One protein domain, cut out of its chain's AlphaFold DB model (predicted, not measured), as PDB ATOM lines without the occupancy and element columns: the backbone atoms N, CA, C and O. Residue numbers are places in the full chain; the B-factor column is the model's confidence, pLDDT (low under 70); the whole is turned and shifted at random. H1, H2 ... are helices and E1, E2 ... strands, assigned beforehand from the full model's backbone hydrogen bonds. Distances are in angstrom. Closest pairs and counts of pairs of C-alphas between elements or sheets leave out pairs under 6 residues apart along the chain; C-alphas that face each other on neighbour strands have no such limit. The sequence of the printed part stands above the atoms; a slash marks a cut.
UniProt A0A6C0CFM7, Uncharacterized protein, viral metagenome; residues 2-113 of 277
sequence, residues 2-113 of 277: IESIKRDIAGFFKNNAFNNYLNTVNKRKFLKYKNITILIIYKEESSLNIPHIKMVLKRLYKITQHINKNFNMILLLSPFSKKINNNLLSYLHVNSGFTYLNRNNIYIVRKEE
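This is residues 2 to 113 of the 277 residues of an uncharacterized protein of viral metagenome (UniProt A0A6C0CFM7). A twisted sheet of five strands lies between helices: the helical hairpin of H1 and H2 is over one face, and H3 slants over E1 and E2 on the other. Beyond E3 the chain makes a wide loop, residues 79 to 90, before the short H4. The printed part has 112 residues, with four named helices and five named strands in the order H1 H2 E1 E2 H3 E3 H4 E4 E5. The sheet is mixed, in the order E1 E2 E3 E5 E4, and the class is mixed, helices and strands. The whole is compact, with a radius of gyration of the C-alphas of 14.5 A and spans of 42 by 30 by 25 A.

The sheet's strands are E1, residues 27 to 33, 20.4 A; E2, residues 36 to 42, 19.2 A; E3, residues 71 to 78, 21.1 A; E5, residues 105 to 110, 15.7 A; and E4, residues 97 to 99, 7.2 A. H1, residues 2 to 13, begins at C-alpha 2 (-45.761, 144.163, 82.462) and is 16.6 A long. H2 has residues 16 to 24, 12.8 A, and H3 residues 50 to 64, 20.2 A. H4 has residues 91 to 94, 5.1 A. E5 ends at C-alpha 110 (-29.231, 144.038, 85.705).

E1 and E2 are an antiparallel hairpin, with N 29 and O 40 2.9 A apart. E2 and E3 are parallel, with N 39 and O 73 at 2.9 A. E3 and E5 are parallel, with N 108 and O 74 at 2.8 A. E5 and E4 are an antiparallel hairpin, with N 98 and O 107 at 2.9 A. The sheet and its helices form three layers, helices on both faces: H1 and H2 on one, H3 on the other. H1, at a height over the sheet of 9.5 A, runs across the strands, at 72 degrees to E3 on the local plane. H1 touches H2 with residues 6 to 10 alone, closest at the C-alphas of Ala 10 and Asn 19, 5.9 A, at a shallow tilt of 14 degrees, opposite ways. H3, at a height of 9.2 A, lies over E1 and E2; its closest C-alphas to E1 are those of Leu 57 and Tyr 33, 6.7 A. E2, H3 and E3 form a strand-helix-strand unit, two parallel neighbour strands with a helix between, with a left-handed crossover. H4 is not on the sheet. In H1 each O i to N i+4 pair is within hydrogen-bond range, in H2 4 of 5 and in H3 10 of 11; H4 is too short for such a pair.

The C-alphas of Lys 34 and Asn 87 are the two farthest apart, 44.3 A. The printed part has no cut. The link from E3 to H4, 12 residues, is long. Mean pLDDT of the printed part is 88.3; residues 101 to 103 are under 70.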
ATOM      1  N   ILE A   2     -47.101 144.367  83.070       85.38
ATOM      2  CA  ILE A   2     -45.761 144.163  82.462       85.38
ATOM      3  C   ILE A   2     -45.394 145.280  81.475       85.38
ATOM      4  O   ILE A   2     -44.328 145.865  81.601       85.38
ATOM      5  N   GLU A   3     -46.296 145.644  80.562       89.50
ATOM      6  CA  GLU A   3     -46.032 146.716  79.589       89.50
ATOM      7  C   GLU A   3     -45.757 148.077  80.246       89.50
ATOM      8  O   GLU A   3     -44.913 148.835  79.784       89.50
ATOM      9  N   SER A   4     -46.388 148.371  81.388       88.94
ATOM     10  CA  SER A   4     -46.069 149.589  82.145       88.94
ATOM     11  C   SER A   4     -44.645 149.553  82.696       88.94
ATOM     12  O   SER A   4     -43.937 150.547  82.611       88.94
ATOM     13  N   ILE A   5     -44.218 148.401  83.215       88.75
ATOM     14  CA  ILE A   5     -42.866 148.200  83.746       88.75
ATOM     15  C   ILE A   5     -41.827 148.310  82.629       88.75
ATOM     16  O   ILE A   5     -40.803 148.965  82.806       88.75
ATOM     17  N   LYS A   6     -42.100 147.714  81.462       91.00
ATOM     18  CA  LYS A   6     -41.235 147.837  80.283       91.00
ATOM     19  C   LYS A   6     -41.083 149.297  79.863       91.00
ATOM     20  O   LYS A   6     -39.960 149.726  79.625       91.00
ATOM     21  N   ARG A   7     -42.174 150.074  79.842       90.56
ATOM     22  CA  ARG A   7     -42.127 151.518  79.547       90.56
ATOM     23  C   ARG A   7     -41.288 152.298  80.557       90.56
ATOM     24  O   ARG A   7     -40.490 153.126  80.133       90.56
ATOM     25  N   ASP A   8     -41.427 152.016  81.852       90.06
ATOM     26  CA  ASP A   8     -40.619 152.665  82.894       90.06
ATOM     27  C   ASP A   8     -39.115 152.388  82.682       90.06
ATOM     28  O   ASP A   8     -38.305 153.313  82.631       90.06
ATOM     29  N   ILE A   9     -38.735 151.119  82.472       88.88
ATOM     30  CA  ILE A   9     -37.332 150.719  82.252       88.88
ATOM     31  C   ILE A   9     -36.779 151.310  80.945       88.88
ATOM     32  O   ILE A   9     -35.666 151.839  80.931       88.88
ATOM     33  N   ALA A  10     -37.551 151.250  79.856       90.00
ATOM     34  CA  ALA A  10     -37.181 151.821  78.563       90.00
ATOM     35  C   ALA A  10     -36.975 153.340  78.652       90.00
ATOM     36  O   ALA A  10     -36.009 153.875  78.104       90.00
ATOM     37  N   GLY A  11     -37.853 154.031  79.386       88.00
ATOM     38  CA  GLY A  11     -37.767 155.468  79.627       88.00
ATOM     39  C   GLY A  11     -36.536 155.872  80.439       88.00
ATOM     40  O   GLY A  11     -35.956 156.922  80.161       88.00
ATOM     41  N   PHE A  12     -36.115 155.037  81.395       85.94
ATOM     42  CA  PHE A  12     -34.914 155.278  82.196       85.94
ATOM     43  C   PHE A  12     -33.626 155.042  81.400       85.94
ATOM     44  O   PHE A  12     -32.777 155.926  81.337       85.94
ATOM     45  N   PHE A  13     -33.469 153.874  80.766       83.19
ATOM     46  CA  PHE A  13     -32.207 153.508  80.109       83.19
ATOM     47  C   PHE A  13     -32.034 154.082  78.699       83.19
ATOM     48  O   PHE A  13     -30.892 154.195  78.251       83.19
ATOM     49  N   LYS A  14     -33.129 154.420  77.998       84.75
ATOM     50  CA  LYS A  14     -33.141 154.988  76.633       84.75
ATOM     51  C   LYS A  14     -32.140 154.313  75.686       84.75
ATOM     52  O   LYS A  14     -31.382 154.975  74.980       84.75
ATOM     53  N   ASN A  15     -32.105 152.981  75.696       85.81
ATOM     54  CA  ASN A  15     -31.117 152.192  74.968       85.81
ATOM     55  C   ASN A  15     -31.789 151.089  74.141       85.81
ATOM     56  O   ASN A  15     -32.578 150.302  74.663       85.81
ATOM     57  N   ASN A  16     -31.431 151.002  72.858       88.00
ATOM     58  CA  ASN A  16     -32.048 150.062  71.918       88.00
ATOM     59  C   ASN A  16     -31.821 148.595  72.302       88.00
ATOM     60  O   ASN A  16     -32.739 147.792  72.174       88.00
ATOM     61  N   ALA A  17     -30.642 148.235  72.821       87.38
ATOM     62  CA  ALA A  17     -30.374 146.863  73.251       87.38
ATOM     63  C   ALA A  17     -31.250 146.471  74.451       87.38
ATOM     64  O   ALA A  17     -31.829 145.383  74.456       87.38
ATOM     65  N   PHE A  18     -31.425 147.376  75.421       86.25
ATOM     66  CA  PHE A  18     -32.371 147.181  76.523       86.25
ATOM     67  C   PHE A  18     -33.808 147.038  76.025       86.25
ATOM     68  O   PHE A  18     -34.493 146.104  76.433       86.25
ATOM     69  N   ASN A  19     -34.252 147.907  75.116       89.00
ATOM     70  CA  ASN A  19     -35.606 147.852  74.561       89.00
ATOM     71  C   ASN A  19     -35.860 146.536  73.812       89.00
ATOM     72  O   ASN A  19     -36.878 145.882  74.035       89.00
ATOM     73  N   ASN A  20     -34.899 146.095  73.000       91.88
ATOM     74  CA  ASN A  20     -34.973 144.812  72.308       91.88
ATOM     75  C   ASN A  20     -35.054 143.651  73.304       91.88
ATOM     76  O   ASN A  20     -35.900 142.772  73.155       91.88
ATOM     77  N   TYR A  21     -34.241 143.670  74.364       91.19
ATOM     78  CA  TYR A  21     -34.305 142.659  75.418       91.19
ATOM     79  C   TYR A  21     -35.652 142.663  76.156       91.19
ATOM     80  O   TYR A  21     -36.224 141.596  76.388       91.19
ATOM     81  N   LEU A  22     -36.211 143.837  76.466       91.75
ATOM     82  CA  LEU A  22     -37.528 143.964  77.098       91.75
ATOM     83  C   LEU A  22     -38.648 143.340  76.250       91.75
ATOM     84  O   LEU A  22     -39.613 142.811  76.801       91.75
ATOM     85  N   ASN A  23     -38.522 143.331  74.924       91.19
ATOM     86  CA  ASN A  23     -39.492 142.661  74.053       91.19
ATOM     87  C   ASN A  23     -39.421 141.130  74.161       91.19
ATOM     88  O   ASN A  23     -40.426 140.458  73.952       91.19
ATOM     89  N   THR A  24     -38.273 140.576  74.564       91.00
ATOM     90  CA  THR A  24     -38.094 139.124  74.747       91.00
ATOM     91  C   THR A  24     -38.595 138.603  76.094       91.00
ATOM     92  O   THR A  24     -38.803 137.399  76.241       91.00
ATOM     93  N   VAL A  25     -38.794 139.474  77.092       90.94
ATOM     94  CA  VAL A  25     -39.267 139.043  78.413       90.94
ATOM     95  C   VAL A  25     -40.795 138.991  78.453       90.94
ATOM     96  O   VAL A  25     -41.497 139.994  78.285       90.94
ATOM     97  N   ASN A  26     -41.317 137.788  78.668       89.00
ATOM     98  CA  ASN A  26     -42.749 137.486  78.615       89.00
ATOM     99  C   ASN A  26     -43.240 136.665  79.820       89.00
ATOM    100  O   ASN A  26     -44.449 136.543  80.020       89.00
ATOM    101  N   LYS A  27     -42.336 136.131  80.651       91.12
ATOM    102  CA  LYS A  27     -42.696 135.397  81.866       91.12
ATOM    103  C   LYS A  27     -42.613 136.291  83.092       91.12
ATOM    104  O   LYS A  27     -41.872 137.275  83.138       91.12
ATOM    105  N   ARG A  28     -43.391 135.919  84.109       92.81
ATOM    106  CA  ARG A  28     -43.415 136.594  85.404       92.81
ATOM    107  C   ARG A  28     -43.503 135.606  86.553       92.81
ATOM    108  O   ARG A  28     -44.181 134.587  86.444       92.81
ATOM    109  N   LYS A  29     -42.871 135.945  87.672       93.94
ATOM    110  CA  LYS A  29     -42.973 135.199  88.925       93.94
ATOM    111  C   LYS A  29     -43.079 136.155  90.097       93.94
ATOM    112  O   LYS A  29     -42.319 137.111  90.185       93.94
ATOM    113  N   PHE A  30     -44.008 135.871  90.999       94.94
ATOM    114  CA  PHE A  30     -44.165 136.624  92.233       94.94
ATOM    115  C   PHE A  30     -43.552 135.853  93.392       94.94
ATOM    116  O   PHE A  30     -43.779 134.650  93.538       94.94
ATOM    117  N   LEU A  31     -42.791 136.558  94.220       96.06
ATOM    118  CA  LEU A  31     -42.306 136.078  95.503       96.06
ATOM    119  C   LEU A  31     -42.708 137.096  96.566       96.06
ATOM    120  O   LEU A  31     -42.536 138.296  96.374       96.06
ATOM    121  N   LYS A  32     -43.228 136.620  97.693       95.62
ATOM    122  CA  LYS A  32     -43.552 137.460  98.846       95.62
ATOM    123  C   LYS A  32     -42.850 136.906 100.074       95.62
ATOM    124  O   LYS A  32     -42.892 135.700 100.317       95.62
ATOM    125  N   TYR A  33     -42.221 137.785 100.840       96.25
ATOM    126  CA  TYR A  33     -41.619 137.458 102.122       96.25
ATOM    127  C   TYR A  33     -41.843 138.620 103.092       96.25
ATOM    128  O   TYR A  33     -41.241 139.680 102.951       96.25
ATOM    129  N   LYS A  34     -42.741 138.419 104.068       95.50
ATOM    130  CA  LYS A  34     -43.117 139.435 105.068       95.50
ATOM    131  C   LYS A  34     -43.551 140.756 104.399       95.50
ATOM    132  O   LYS A  34     -44.518 140.728 103.636       95.50
ATOM    133  N   ASN A  35     -42.869 141.875 104.668       94.44
ATOM    134  CA  ASN A  35     -43.158 143.200 104.100       94.44
ATOM    135  C   ASN A  35     -42.521 143.447 102.719       94.44
ATOM    136  O   ASN A  35     -42.610 144.558 102.199       94.44
ATOM    137  N   ILE A  36     -41.896 142.435 102.109       95.69
ATOM    138  CA  ILE A  36     -41.253 142.536 100.797       95.69
ATOM    139  C   ILE A  36     -42.035 141.716  99.768       95.69
ATOM    140  O   ILE A  36     -42.289 140.521  99.956       95.69
ATOM    141  N   THR A  37     -42.372 142.345  98.645       95.50
ATOM    142  CA  THR A  37     -42.946 141.693  97.463       95.50
ATOM    143  C   THR A  37     -42.032 141.916  96.268       95.50
ATOM    144  O   THR A  37     -41.678 143.049  95.956       95.50
ATOM    145  N   ILE A  38     -41.676 140.835  95.576       95.38
ATOM    146  CA  ILE A  38     -40.869 140.867  94.359       95.38
ATOM    147  C   ILE A  38     -41.672 140.329  93.182       95.38
ATOM    148  O   ILE A  38     -42.142 139.189  93.199       95.38
ATOM    149  N   LEU A  39     -41.750 141.134  92.126       95.38
ATOM    150  CA  LEU A  39     -42.135 140.707  90.789       95.38
ATOM    151  C   LEU A  39     -40.875 140.489  89.951       95.38
ATOM    152  O   LEU A  39     -40.167 141.434  89.623       95.38
ATOM    153  N   ILE A  40     -40.619 139.245  89.567       94.62
ATOM    154  CA  ILE A  40     -39.545 138.881  88.644       94.62
ATOM    155  C   ILE A  40     -40.132 138.817  87.237       94.62
ATOM    156  O   ILE A  40     -41.122 138.115  87.028       94.62
ATOM    157  N   ILE A  41     -39.523 139.510  86.284       92.56
ATOM    158  CA  ILE A  41     -39.853 139.470  84.857       92.56
ATOM    159  C   ILE A  41     -38.651 138.878  84.131       92.56
ATOM    160  O   ILE A  41     -37.532 139.332  84.338       92.56
ATOM    161  N   TYR A  42     -38.863 137.849  83.316       90.62
ATOM    162  CA  TYR A  42     -37.763 137.069  82.750       90.62
ATOM    163  C   TYR A  42     -38.130 136.439  81.397       90.62
ATOM    164  O   TYR A  42     -39.304 136.389  81.012       90.62
ATOM    165  N   LYS A  43     -37.111 135.982  80.660       89.06
ATOM    166  CA  LYS A  43     -37.262 135.224  79.405       89.06
ATOM    167  C   LYS A  43     -37.490 133.744  79.731       89.06
ATOM    168  O   LYS A  43     -36.844 133.229  80.636       89.06
ATOM    169  N   GLU A  44     -38.354 133.049  78.999       79.19
ATOM    170  CA  GLU A  44     -38.693 131.633  79.244       79.19
ATOM    171  C   GLU A  44     -37.477 130.697  79.377       79.19
ATOM    172  O   GLU A  44     -37.431 129.884  80.292       79.19
ATOM    173  N   GLU A  45     -36.452 130.889  78.549       71.50
ATOM    174  CA  GLU A  45     -35.211 130.093  78.557       71.50
ATOM    175  C   GLU A  45     -34.230 130.463  79.687       71.50
ATOM    176  O   GLU A  45     -33.183 129.836  79.837       71.50
ATOM    177  N   SER A  46     -34.511 131.508  80.473       75.56
ATOM    178  CA  SER A  46     -33.585 131.959  81.517       75.56
ATOM    179  C   SER A  46     -33.734 131.144  82.804       75.56
ATOM    180  O   SER A  46     -34.807 131.063  83.406       75.56
ATOM    181  N   SER A  47     -32.622 130.568  83.266       77.25
ATOM    182  CA  SER A  47     -32.558 129.843  84.534       77.25
ATOM    183  C   SER A  47     -32.513 130.819  85.714       77.25
ATOM    184  O   SER A  47     -31.466 131.329  86.124       77.25
ATOM    185  N   LEU A  48     -33.683 131.106  86.287       87.81
ATOM    186  CA  LEU A  48     -33.768 131.869  87.530       87.81
ATOM    187  C   LEU A  48     -33.214 131.050  88.701       87.81
ATOM    188  O   LEU A  48     -33.755 129.999  89.047       87.81
ATOM    189  N   ASN A  49     -32.209 131.582  89.395       91.94
ATOM    190  CA  ASN A  49     -31.737 131.014  90.658       91.94
ATOM    191  C   ASN A  49     -32.682 131.414  91.809       91.94
ATOM    192  O   ASN A  49     -32.394 132.297  92.618       91.94
ATOM    193  N   ILE A  50     -33.857 130.779  91.856       92.88
ATOM    194  CA  ILE A  50     -34.884 131.036  92.874       92.88
ATOM    195  C   ILE A  50     -34.365 130.834  94.310       92.88
ATOM    196  O   ILE A  50     -34.711 131.663  95.154       92.88
ATOM    197  N   PRO A  51     -33.560 129.796  94.628       94.44
ATOM    198  CA  PRO A  51     -32.962 129.662  95.956       94.44
ATOM    199  C   PRO A  51     -32.148 130.892  96.373       94.44
ATOM    200  O   PRO A  51     -32.368 131.420  97.463       94.44
ATOM    201  N   HIS A  52     -31.291 131.404  95.485       93.94
ATOM    202  CA  HIS A  52     -30.498 132.601  95.757       93.94
ATOM    203  C   HIS A  52     -31.383 133.845  95.944       93.94
ATOM    204  O   HIS A  52     -31.230 134.558  96.930       93.94
ATOM    205  N   ILE A  53     -32.401 134.060  95.099       94.94
ATOM    206  CA  ILE A  53     -33.341 135.188  95.274       94.94
ATOM    207  C   ILE A  53     -34.083 135.096  96.620       94.94
ATOM    208  O   ILE A  53     -34.272 136.104  97.300       94.94
ATOM    209  N   LYS A  54     -34.486 133.892  97.045       95.12
ATOM    210  CA  LYS A  54     -35.110 133.680  98.363       95.12
ATOM    211  C   LYS A  54     -34.147 133.966  99.517       95.12
ATOM    212  O   LYS A  54     -34.585 134.484 100.539       95.12
ATOM    213  N   MET A  55     -32.867 133.628  99.376       95.38
ATOM    214  CA  MET A  55     -31.835 133.968 100.359       95.38
ATOM    215  C   MET A  55     -31.662 135.487 100.463       95.38
ATOM    216  O   MET A  55     -31.736 136.031 101.563       95.38
ATOM    217  N   VAL A  56     -31.567 136.186  99.327       95.62
ATOM    218  CA  VAL A  56     -31.520 137.657  99.280       95.62
ATOM    219  C   VAL A  56     -32.755 138.267  99.946       95.62
ATOM    220  O   VAL A  56     -32.623 139.154 100.777       95.62
ATOM    221  N   LEU A  57     -33.958 137.745  99.698       95.62
ATOM    222  CA  LEU A  57     -35.175 138.207 100.380       95.62
ATOM    223  C   LEU A  57     -35.099 138.114 101.910       95.62
ATOM    224  O   LEU A  57     -35.538 139.032 102.604       95.62
ATOM    225  N   LYS A  58     -34.532 137.025 102.440       95.62
ATOM    226  CA  LYS A  58     -34.334 136.864 103.887       95.62
ATOM    227  C   LYS A  58     -33.339 137.887 104.435       95.62
ATOM    228  O   LYS A  58     -33.589 138.454 105.494       95.62
ATOM    229  N   ARG A  59     -32.247 138.150 103.707       95.56
ATOM    230  CA  ARG A  59     -31.265 139.193 104.047       95.56
ATOM    231  C   ARG A  59     -31.900 140.573 104.106       95.56
ATOM    232  O   ARG A  59     -31.766 141.260 105.110       95.56
ATOM    233  N   LEU A  60     -32.635 140.948 103.060       95.50
ATOM    234  CA  LEU A  60     -33.295 142.249 102.984       95.50
ATOM    235  C   LEU A  60     -34.305 142.421 104.122       95.50
ATOM    236  O   LEU A  60     -34.366 143.498 104.705       95.50
ATOM    237  N   TYR A  61     -35.025 141.361 104.510       95.50
ATOM    238  CA  TYR A  61     -35.971 141.427 105.629       95.50
ATOM    239  C   TYR A  61     -35.323 141.803 106.966       95.50
ATOM    240  O   TYR A  61     -35.931 142.552 107.731       95.50
ATOM    241  N   LYS A  62     -34.077 141.368 107.225       94.88
ATOM    242  CA  LYS A  62     -33.333 141.776 108.432       94.88
ATOM    243  C   LYS A  62     -33.218 143.301 108.543       94.88
ATOM    244  O   LYS A  62     -33.151 143.816 109.650       94.88
ATOM    245  N   ILE A  63     -33.224 144.004 107.410       93.50
ATOM    246  CA  ILE A  63     -33.127 145.464 107.329       93.50
ATOM    247  C   ILE A  63     -34.517 146.097 107.237       93.50
ATOM    248  O   ILE A  63     -34.838 147.005 108.002       93.50
ATOM    249  N   THR A  64     -35.384 145.602 106.347       93.31
ATOM    250  CA  THR A  64     -36.705 146.205 106.110       93.31
ATOM    251  C   THR A  64     -37.651 146.073 107.292       93.31
ATOM    252  O   THR A  64     -38.619 146.821 107.345       93.31
ATOM    253  N   GLN A  65     -37.423 145.154 108.235       92.62
ATOM    254  CA  GLN A  65     -38.220 145.075 109.466       92.62
ATOM    255  C   GLN A  65     -38.061 146.313 110.367       92.62
ATOM    256  O   GLN A  65     -38.933 146.583 111.186       92.62
ATOM    257  N   HIS A  66     -36.978 147.077 110.195       90.00
ATOM    258  CA  HIS A  66     -36.725 148.326 110.920       90.00
ATOM    259  C   HIS A  66     -37.250 149.563 110.179       90.00
ATOM    260  O   HIS A  66     -37.095 150.682 110.656       90.00
ATOM    261  N   ILE A  67     -37.873 149.374 109.013       88.81
ATOM    262  CA  ILE A  67     -38.456 150.444 108.207       88.81
ATOM    263  C   ILE A  67     -39.960 150.185 108.144       88.81
ATOM    264  O   ILE A  67     -40.392 149.162 107.614       88.81
ATOM    265  N   ASN A  68     -40.771 151.109 108.666       87.38
ATOM    266  CA  ASN A  68     -42.232 150.979 108.692       87.38
ATOM    267  C   ASN A  68     -42.853 151.207 107.296       87.38
ATOM    268  O   ASN A  68     -43.560 152.184 107.053       87.38
ATOM    269  N   LYS A  69     -42.516 150.333 106.343       88.88
ATOM    270  CA  LYS A  69     -42.915 150.406 104.936       88.88
ATOM    271  C   LYS A  69     -42.995 149.005 104.323       88.88
ATOM    272  O   LYS A  69     -42.214 148.109 104.650       88.88
ATOM    273  N   ASN A  70     -43.927 148.830 103.388       92.25
ATOM    274  CA  ASN A  70     -43.946 147.681 102.484       92.25
ATOM    275  C   ASN A  70     -43.124 147.989 101.231       92.25
ATOM    276  O   ASN A  70     -43.286 149.050 100.623       92.25
ATOM    277  N   PHE A  71     -42.286 147.045 100.818       92.12
ATOM    278  CA  PHE A  71     -41.418 147.198  99.658       92.12
ATOM    279  C   PHE A  71     -41.941 146.384  98.481       92.12
ATOM    280  O   PHE A  71     -42.090 145.164  98.575       92.12
ATOM    281  N   ASN A  72     -42.179 147.063  97.360       93.69
ATOM    282  CA  ASN A  72     -42.496 146.433  96.086       93.69
ATOM    283  C   ASN A  72     -41.278 146.561  95.177       93.69
ATOM    284  O   ASN A  72     -40.836 147.665  94.867       93.69
ATOM    285  N   MET A  73     -40.719 145.432  94.762       94.19
ATOM    286  CA  MET A  73     -39.516 145.403  93.941       94.19
ATOM    287  C   MET A  73     -39.797 144.669  92.637       94.19
ATOM    288  O   MET A  73     -40.547 143.691  92.588       94.19
ATOM    289  N   ILE A  74     -39.172 145.140  91.572       94.88
ATOM    290  CA  ILE A  74     -39.294 144.600  90.228       94.88
ATOM    291  C   ILE A  74     -37.901 144.171  89.787       94.88
ATOM    292  O   ILE A  74     -37.008 145.004  89.663       94.88
ATOM    293  N   LEU A  75     -37.719 142.875  89.538       94.56
ATOM    294  CA  LEU A  75     -36.458 142.312  89.060       94.56
ATOM    295  C   LEU A  75     -36.595 141.900  87.596       94.56
ATOM    296  O   LEU A  75     -37.377 141.006  87.283       94.56
ATOM    297  N   LEU A  76     -35.809 142.510  86.713       92.44
ATOM    298  CA  LEU A  76     -35.643 142.048  85.331       92.44
ATOM    299  C   LEU A  76     -34.458 141.079  85.195       92.44
ATOM    300  O   LEU A  76     -34.522 140.129  84.424       92.44
ATOM    301  N   LEU A  77     -33.374 141.327  85.943       88.81
ATOM    302  CA  LEU A  77     -32.135 140.534  85.921       88.81
ATOM    303  C   LEU A  77     -31.573 140.317  84.502       88.81
ATOM    304  O   LEU A  77     -31.189 139.208  84.129       88.81
ATOM    305  N   SER A  78     -31.517 141.387  83.708       90.19
ATOM    306  CA  SER A  78     -30.948 141.344  82.360       90.19
ATOM    307  C   SER A  78     -29.464 140.936  82.374       90.19
ATOM    308  O   SER A  78     -28.761 141.199  83.357       90.19
ATOM    309  N   PRO A  79     -28.962 140.320  81.285       89.25
ATOM    310  CA  PRO A  79     -27.579 139.850  81.193       89.25
ATOM    311  C   PRO A  79     -26.571 140.968  80.886       89.25
ATOM    312  O   PRO A  79     -25.387 140.690  80.728       89.25
ATOM    313  N   PHE A  80     -27.019 142.218  80.748       89.69
ATOM    314  CA  PHE A  80     -26.137 143.330  80.418       89.69
ATOM    315  C   PHE A  80     -25.193 143.638  81.577       89.69
ATOM    316  O   PHE A  80     -25.639 143.741  82.718       89.69
ATOM    317  N   SER A  81     -23.918 143.843  81.252       88.62
ATOM    318  CA  SER A  81     -22.874 144.182  82.218       88.62
ATOM    319  C   SER A  81     -22.469 145.651  82.142       88.62
ATOM    320  O   SER A  81     -22.451 146.262  81.070       88.62
ATOM    321  N   LYS A  82     -22.068 146.199  83.283       89.31
ATOM    322  CA  LYS A  82     -21.462 147.517  83.441       89.31
ATOM    323  C   LYS A  82     -20.000 147.455  83.043       89.31
ATOM    324  O   LYS A  82     -19.218 146.711  83.639       89.31
ATOM    325  N   LYS A  83     -19.619 148.266  82.060       87.75
ATOM    326  CA  LYS A  83     -18.244 148.348  81.558       87.75
ATOM    327  C   LYS A  83     -17.775 149.793  81.492       87.75
ATOM    328  O   LYS A  83     -18.552 150.680  81.134       87.75
ATOM    329  N   ILE A  84     -16.508 150.005  81.840       83.81
ATOM    330  CA  ILE A  84     -15.823 151.288  81.692       83.81
ATOM    331  C   ILE A  84     -15.845 151.654  80.212       83.81
ATOM    332  O   ILE A  84     -15.480 150.849  79.356       83.81
ATOM    333  N   ASN A  85     -16.275 152.878  79.929       79.25
ATOM    334  CA  ASN A  85     -16.243 153.457  78.600       79.25
ATOM    335  C   ASN A  85     -15.349 154.698  78.639       79.25
ATOM    336  O   ASN A  85     -15.623 155.638  79.386       79.25
ATOM    337  N   ASN A  86     -14.294 154.695  77.823       76.94
ATOM    338  CA  ASN A  86     -13.292 155.762  77.784       76.94
ATOM    339  C   ASN A  86     -13.812 157.070  77.170       76.94
ATOM    340  O   ASN A  86     -13.093 158.061  77.197       76.94
ATOM    341  N   ASN A  87     -15.034 157.084  76.629       78.31
ATOM    342  CA  ASN A  87     -15.605 158.255  75.964       78.31
ATOM    343  C   ASN A  87     -16.668 158.959  76.815       78.31
ATOM    344  O   ASN A  87     -16.742 160.184  76.819       78.31
ATOM    345  N   LEU A  88     -17.520 158.200  77.515       79.62
ATOM    346  CA  LEU A  88     -18.611 158.759  78.313       79.62
ATOM    347  C   LEU A  88     -19.066 157.783  79.397       79.62
ATOM    348  O   LEU A  88     -19.383 156.631  79.112       79.62
ATOM    349  N   LEU A  89     -19.228 158.296  80.616       81.06
ATOM    350  CA  LEU A  89     -19.895 157.597  81.707       81.06
ATOM    351  C   LEU A  89     -21.267 158.232  81.959       81.06
ATOM    352  O   LEU A  89     -21.389 159.397  82.342       81.06
ATOM    353  N   SER A  90     -22.313 157.450  81.704       80.69
ATOM    354  CA  SER A  90     -23.718 157.828  81.903       80.69
ATOM    355  C   SER A  90     -24.427 156.806  82.790       80.69
ATOM    356  O   SER A  90     -23.870 155.745  83.076       80.69
ATOM    357  N   TYR A  91     -25.671 157.082  83.188       78.25
ATOM    358  CA  TYR A  91     -26.502 156.158  83.975       78.25
ATOM    359  C   TYR A  91     -26.582 154.754  83.350       78.25
ATOM    360  O   TYR A  91     -26.600 153.759  84.071       78.25
ATOM    361  N   LEU A  92     -26.528 154.650  82.015       77.12
ATOM    362  CA  LEU A  92     -26.472 153.375  81.298       77.12
ATOM    363  C   LEU A  92     -25.223 152.558  81.656       77.12
ATOM    364  O   LEU A  92     -25.281 151.342  81.644       77.12
ATOM    365  N   HIS A  93     -24.105 153.185  81.989       78.50
ATOM    366  CA  HIS A  93     -22.852 152.490  82.291       78.50
ATOM    367  C   HIS A  93     -22.696 152.165  83.784       78.50
ATOM    368  O   HIS A  93     -21.881 151.321  84.143       78.50
ATOM    369  N   VAL A  94     -23.466 152.836  84.649       80.12
ATOM    370  CA  VAL A  94     -23.214 152.904  86.100       80.12
ATOM    371  C   VAL A  94     -24.374 152.318  86.916       80.12
ATOM    372  O   VAL A  94     -24.136 151.573  87.867       80.12
ATOM    373  N   ASN A  95     -25.628 152.567  86.529       82.81
ATOM    374  CA  ASN A  95     -26.790 152.239  87.363       82.81
ATOM    375  C   ASN A  95     -27.372 150.872  87.002       82.81
ATOM    376  O   ASN A  95     -27.715 150.635  85.845       82.81
ATOM    377  N   SER A  96     -27.520 149.991  87.991       86.62
ATOM    378  CA  SER A  96     -28.162 148.670  87.840       86.62
ATOM    379  C   SER A  96     -29.615 148.644  88.328       86.62
ATOM    380  O   SER A  96     -30.329 147.673  88.071       86.62
ATOM    381  N   GLY A  97     -30.061 149.711  88.991       86.25
ATOM    382  CA  GLY A  97     -31.419 149.896  89.476       86.25
ATOM    383  C   GLY A  97     -31.777 151.374  89.602       86.25
ATOM    384  O   GLY A  97     -30.929 152.236  89.356       86.25
ATOM    385  N   PHE A  98     -33.048 151.636  89.887       85.81
ATOM    386  CA  PHE A  98     -33.567 152.967  90.183       85.81
ATOM    387  C   PHE A  98     -34.902 152.886  90.929       85.81
ATOM    388  O   PHE A  98     -35.675 151.934  90.770       85.81
ATOM    389  N   THR A  99     -35.212 153.952  91.660       82.62
ATOM    390  CA  THR A  99     -36.511 154.187  92.291       82.62
ATOM    391  C   THR A  99     -37.006 155.573  91.880       82.62
ATOM    392  O   THR A  99     -36.247 156.537  91.881       82.62
ATOM    393  N   TYR A 100     -38.281 155.703  91.506       72.50
ATOM    394  CA  TYR A 100     -38.869 157.035  91.329       72.50
ATOM    395  C   TYR A 100     -39.288 157.572  92.694       72.50
ATOM    396  O   TYR A 100     -40.056 156.903  93.377       72.50
ATOM    397  N   LEU A 101     -38.873 158.790  93.052       57.94
ATOM    398  CA  LEU A 101     -39.181 159.424  94.347       57.94
ATOM    399  C   LEU A 101     -40.674 159.350  94.734       57.94
ATOM    400  O   LEU A 101     -41.006 159.142  95.895       57.94
ATOM    401  N   ASN A 102     -41.574 159.438  93.746       57.56
ATOM    402  CA  ASN A 102     -43.029 159.422  93.948       57.56
ATOM    403  C   ASN A 102     -43.685 158.043  93.731       57.56
ATOM    404  O   ASN A 102     -44.911 157.947  93.676       57.56
ATOM    405  N   ARG A 103     -42.910 156.966  93.548       68.94
ATOM    406  CA  ARG A 103     -43.438 155.602  93.387       68.94
ATOM    407  C   ARG A 103     -42.788 154.657  94.391       68.94
ATOM    408  O   ARG A 103     -41.592 154.690  94.625       68.94
ATOM    409  N   ASN A 104     -43.575 153.725  94.917       74.69
ATOM    410  CA  ASN A 104     -43.100 152.722  95.879       74.69
ATOM    411  C   ASN A 104     -42.378 151.521  95.242       74.69
ATOM    412  O   ASN A 104     -42.150 150.523  95.924       74.69
ATOM    413  N   ASN A 105     -42.070 151.592  93.945       87.06
ATOM    414  CA  ASN A 105     -41.479 150.485  93.207       87.06
ATOM    415  C   ASN A 105     -39.974 150.696  93.048       87.06
ATOM    416  O   ASN A 105     -39.555 151.683  92.444       87.06
ATOM    417  N   ILE A 106     -39.197 149.729  93.529       90.44
ATOM    418  CA  ILE A 106     -37.754 149.630  93.293       90.44
ATOM    419  C   ILE A 106     -37.540 148.780  92.037       90.44
ATOM    420  O   ILE A 106     -38.002 147.638  91.981       90.44
ATOM    421  N   TYR A 107     -36.843 149.307  91.033       92.31
ATOM    422  CA  TYR A 107     -36.557 148.598  89.784       92.31
ATOM    423  C   TYR A 107     -35.101 148.146  89.773       92.31
ATOM    424  O   TYR A 107     -34.195 148.962  89.892       92.31
ATOM    425  N   ILE A 108     -34.871 146.852  89.567       93.06
ATOM    426  CA  ILE A 108     -33.537 146.264  89.421       93.06
ATOM    427  C   ILE A 108     -33.452 145.611  88.056       93.06
ATOM    428  O   ILE A 108     -34.168 144.657  87.733       93.06
ATOM    429  N   VAL A 109     -32.581 146.163  87.229       91.06
ATOM    430  CA  VAL A 109     -32.599 145.908  85.796       91.06
ATOM    431  C   VAL A 109     -31.516 144.925  85.384       91.06
ATOM    432  O   VAL A 109     -31.776 144.082  84.525       91.06
ATOM    433  N   ARG A 110     -30.335 144.966  86.002       91.00
ATOM    434  CA  ARG A 110     -29.231 144.038  85.705       91.00
ATOM    435  C   ARG A 110     -29.168 142.896  86.705       91.00
ATOM    436  O   ARG A 110     -29.552 143.057  87.861       91.00
ATOM    437  N   LYS A 111     -28.691 141.738  86.245       90.94
ATOM    438  CA  LYS A 111     -28.398 140.597  87.118       90.94
ATOM    439  C   LYS A 111     -27.181 140.860  88.003       90.94
ATOM    440  O   LYS A 111     -27.168 140.426  89.147       90.94
ATOM    441  N   GLU A 112     -26.166 141.541  87.481       90.06
ATOM    442  CA  GLU A 112     -24.981 141.879  88.270       90.06
ATOM    443  C   GLU A 112     -25.335 142.847  89.412       90.06
ATOM    444  O   GLU A 112     -26.122 143.785  89.252       90.06
ATOM    445  N   GLU A 113     -24.739 142.598  90.568       91.12
ATOM    446  CA  GLU A 113     -24.846 143.349  91.819       91.12
ATOM    447  C   GLU A 113     -26.259 143.457  92.406       91.12
ATOM    448  O   GLU A 113     -26.465 144.197  93.370       91.12
TER     449      GLU A 113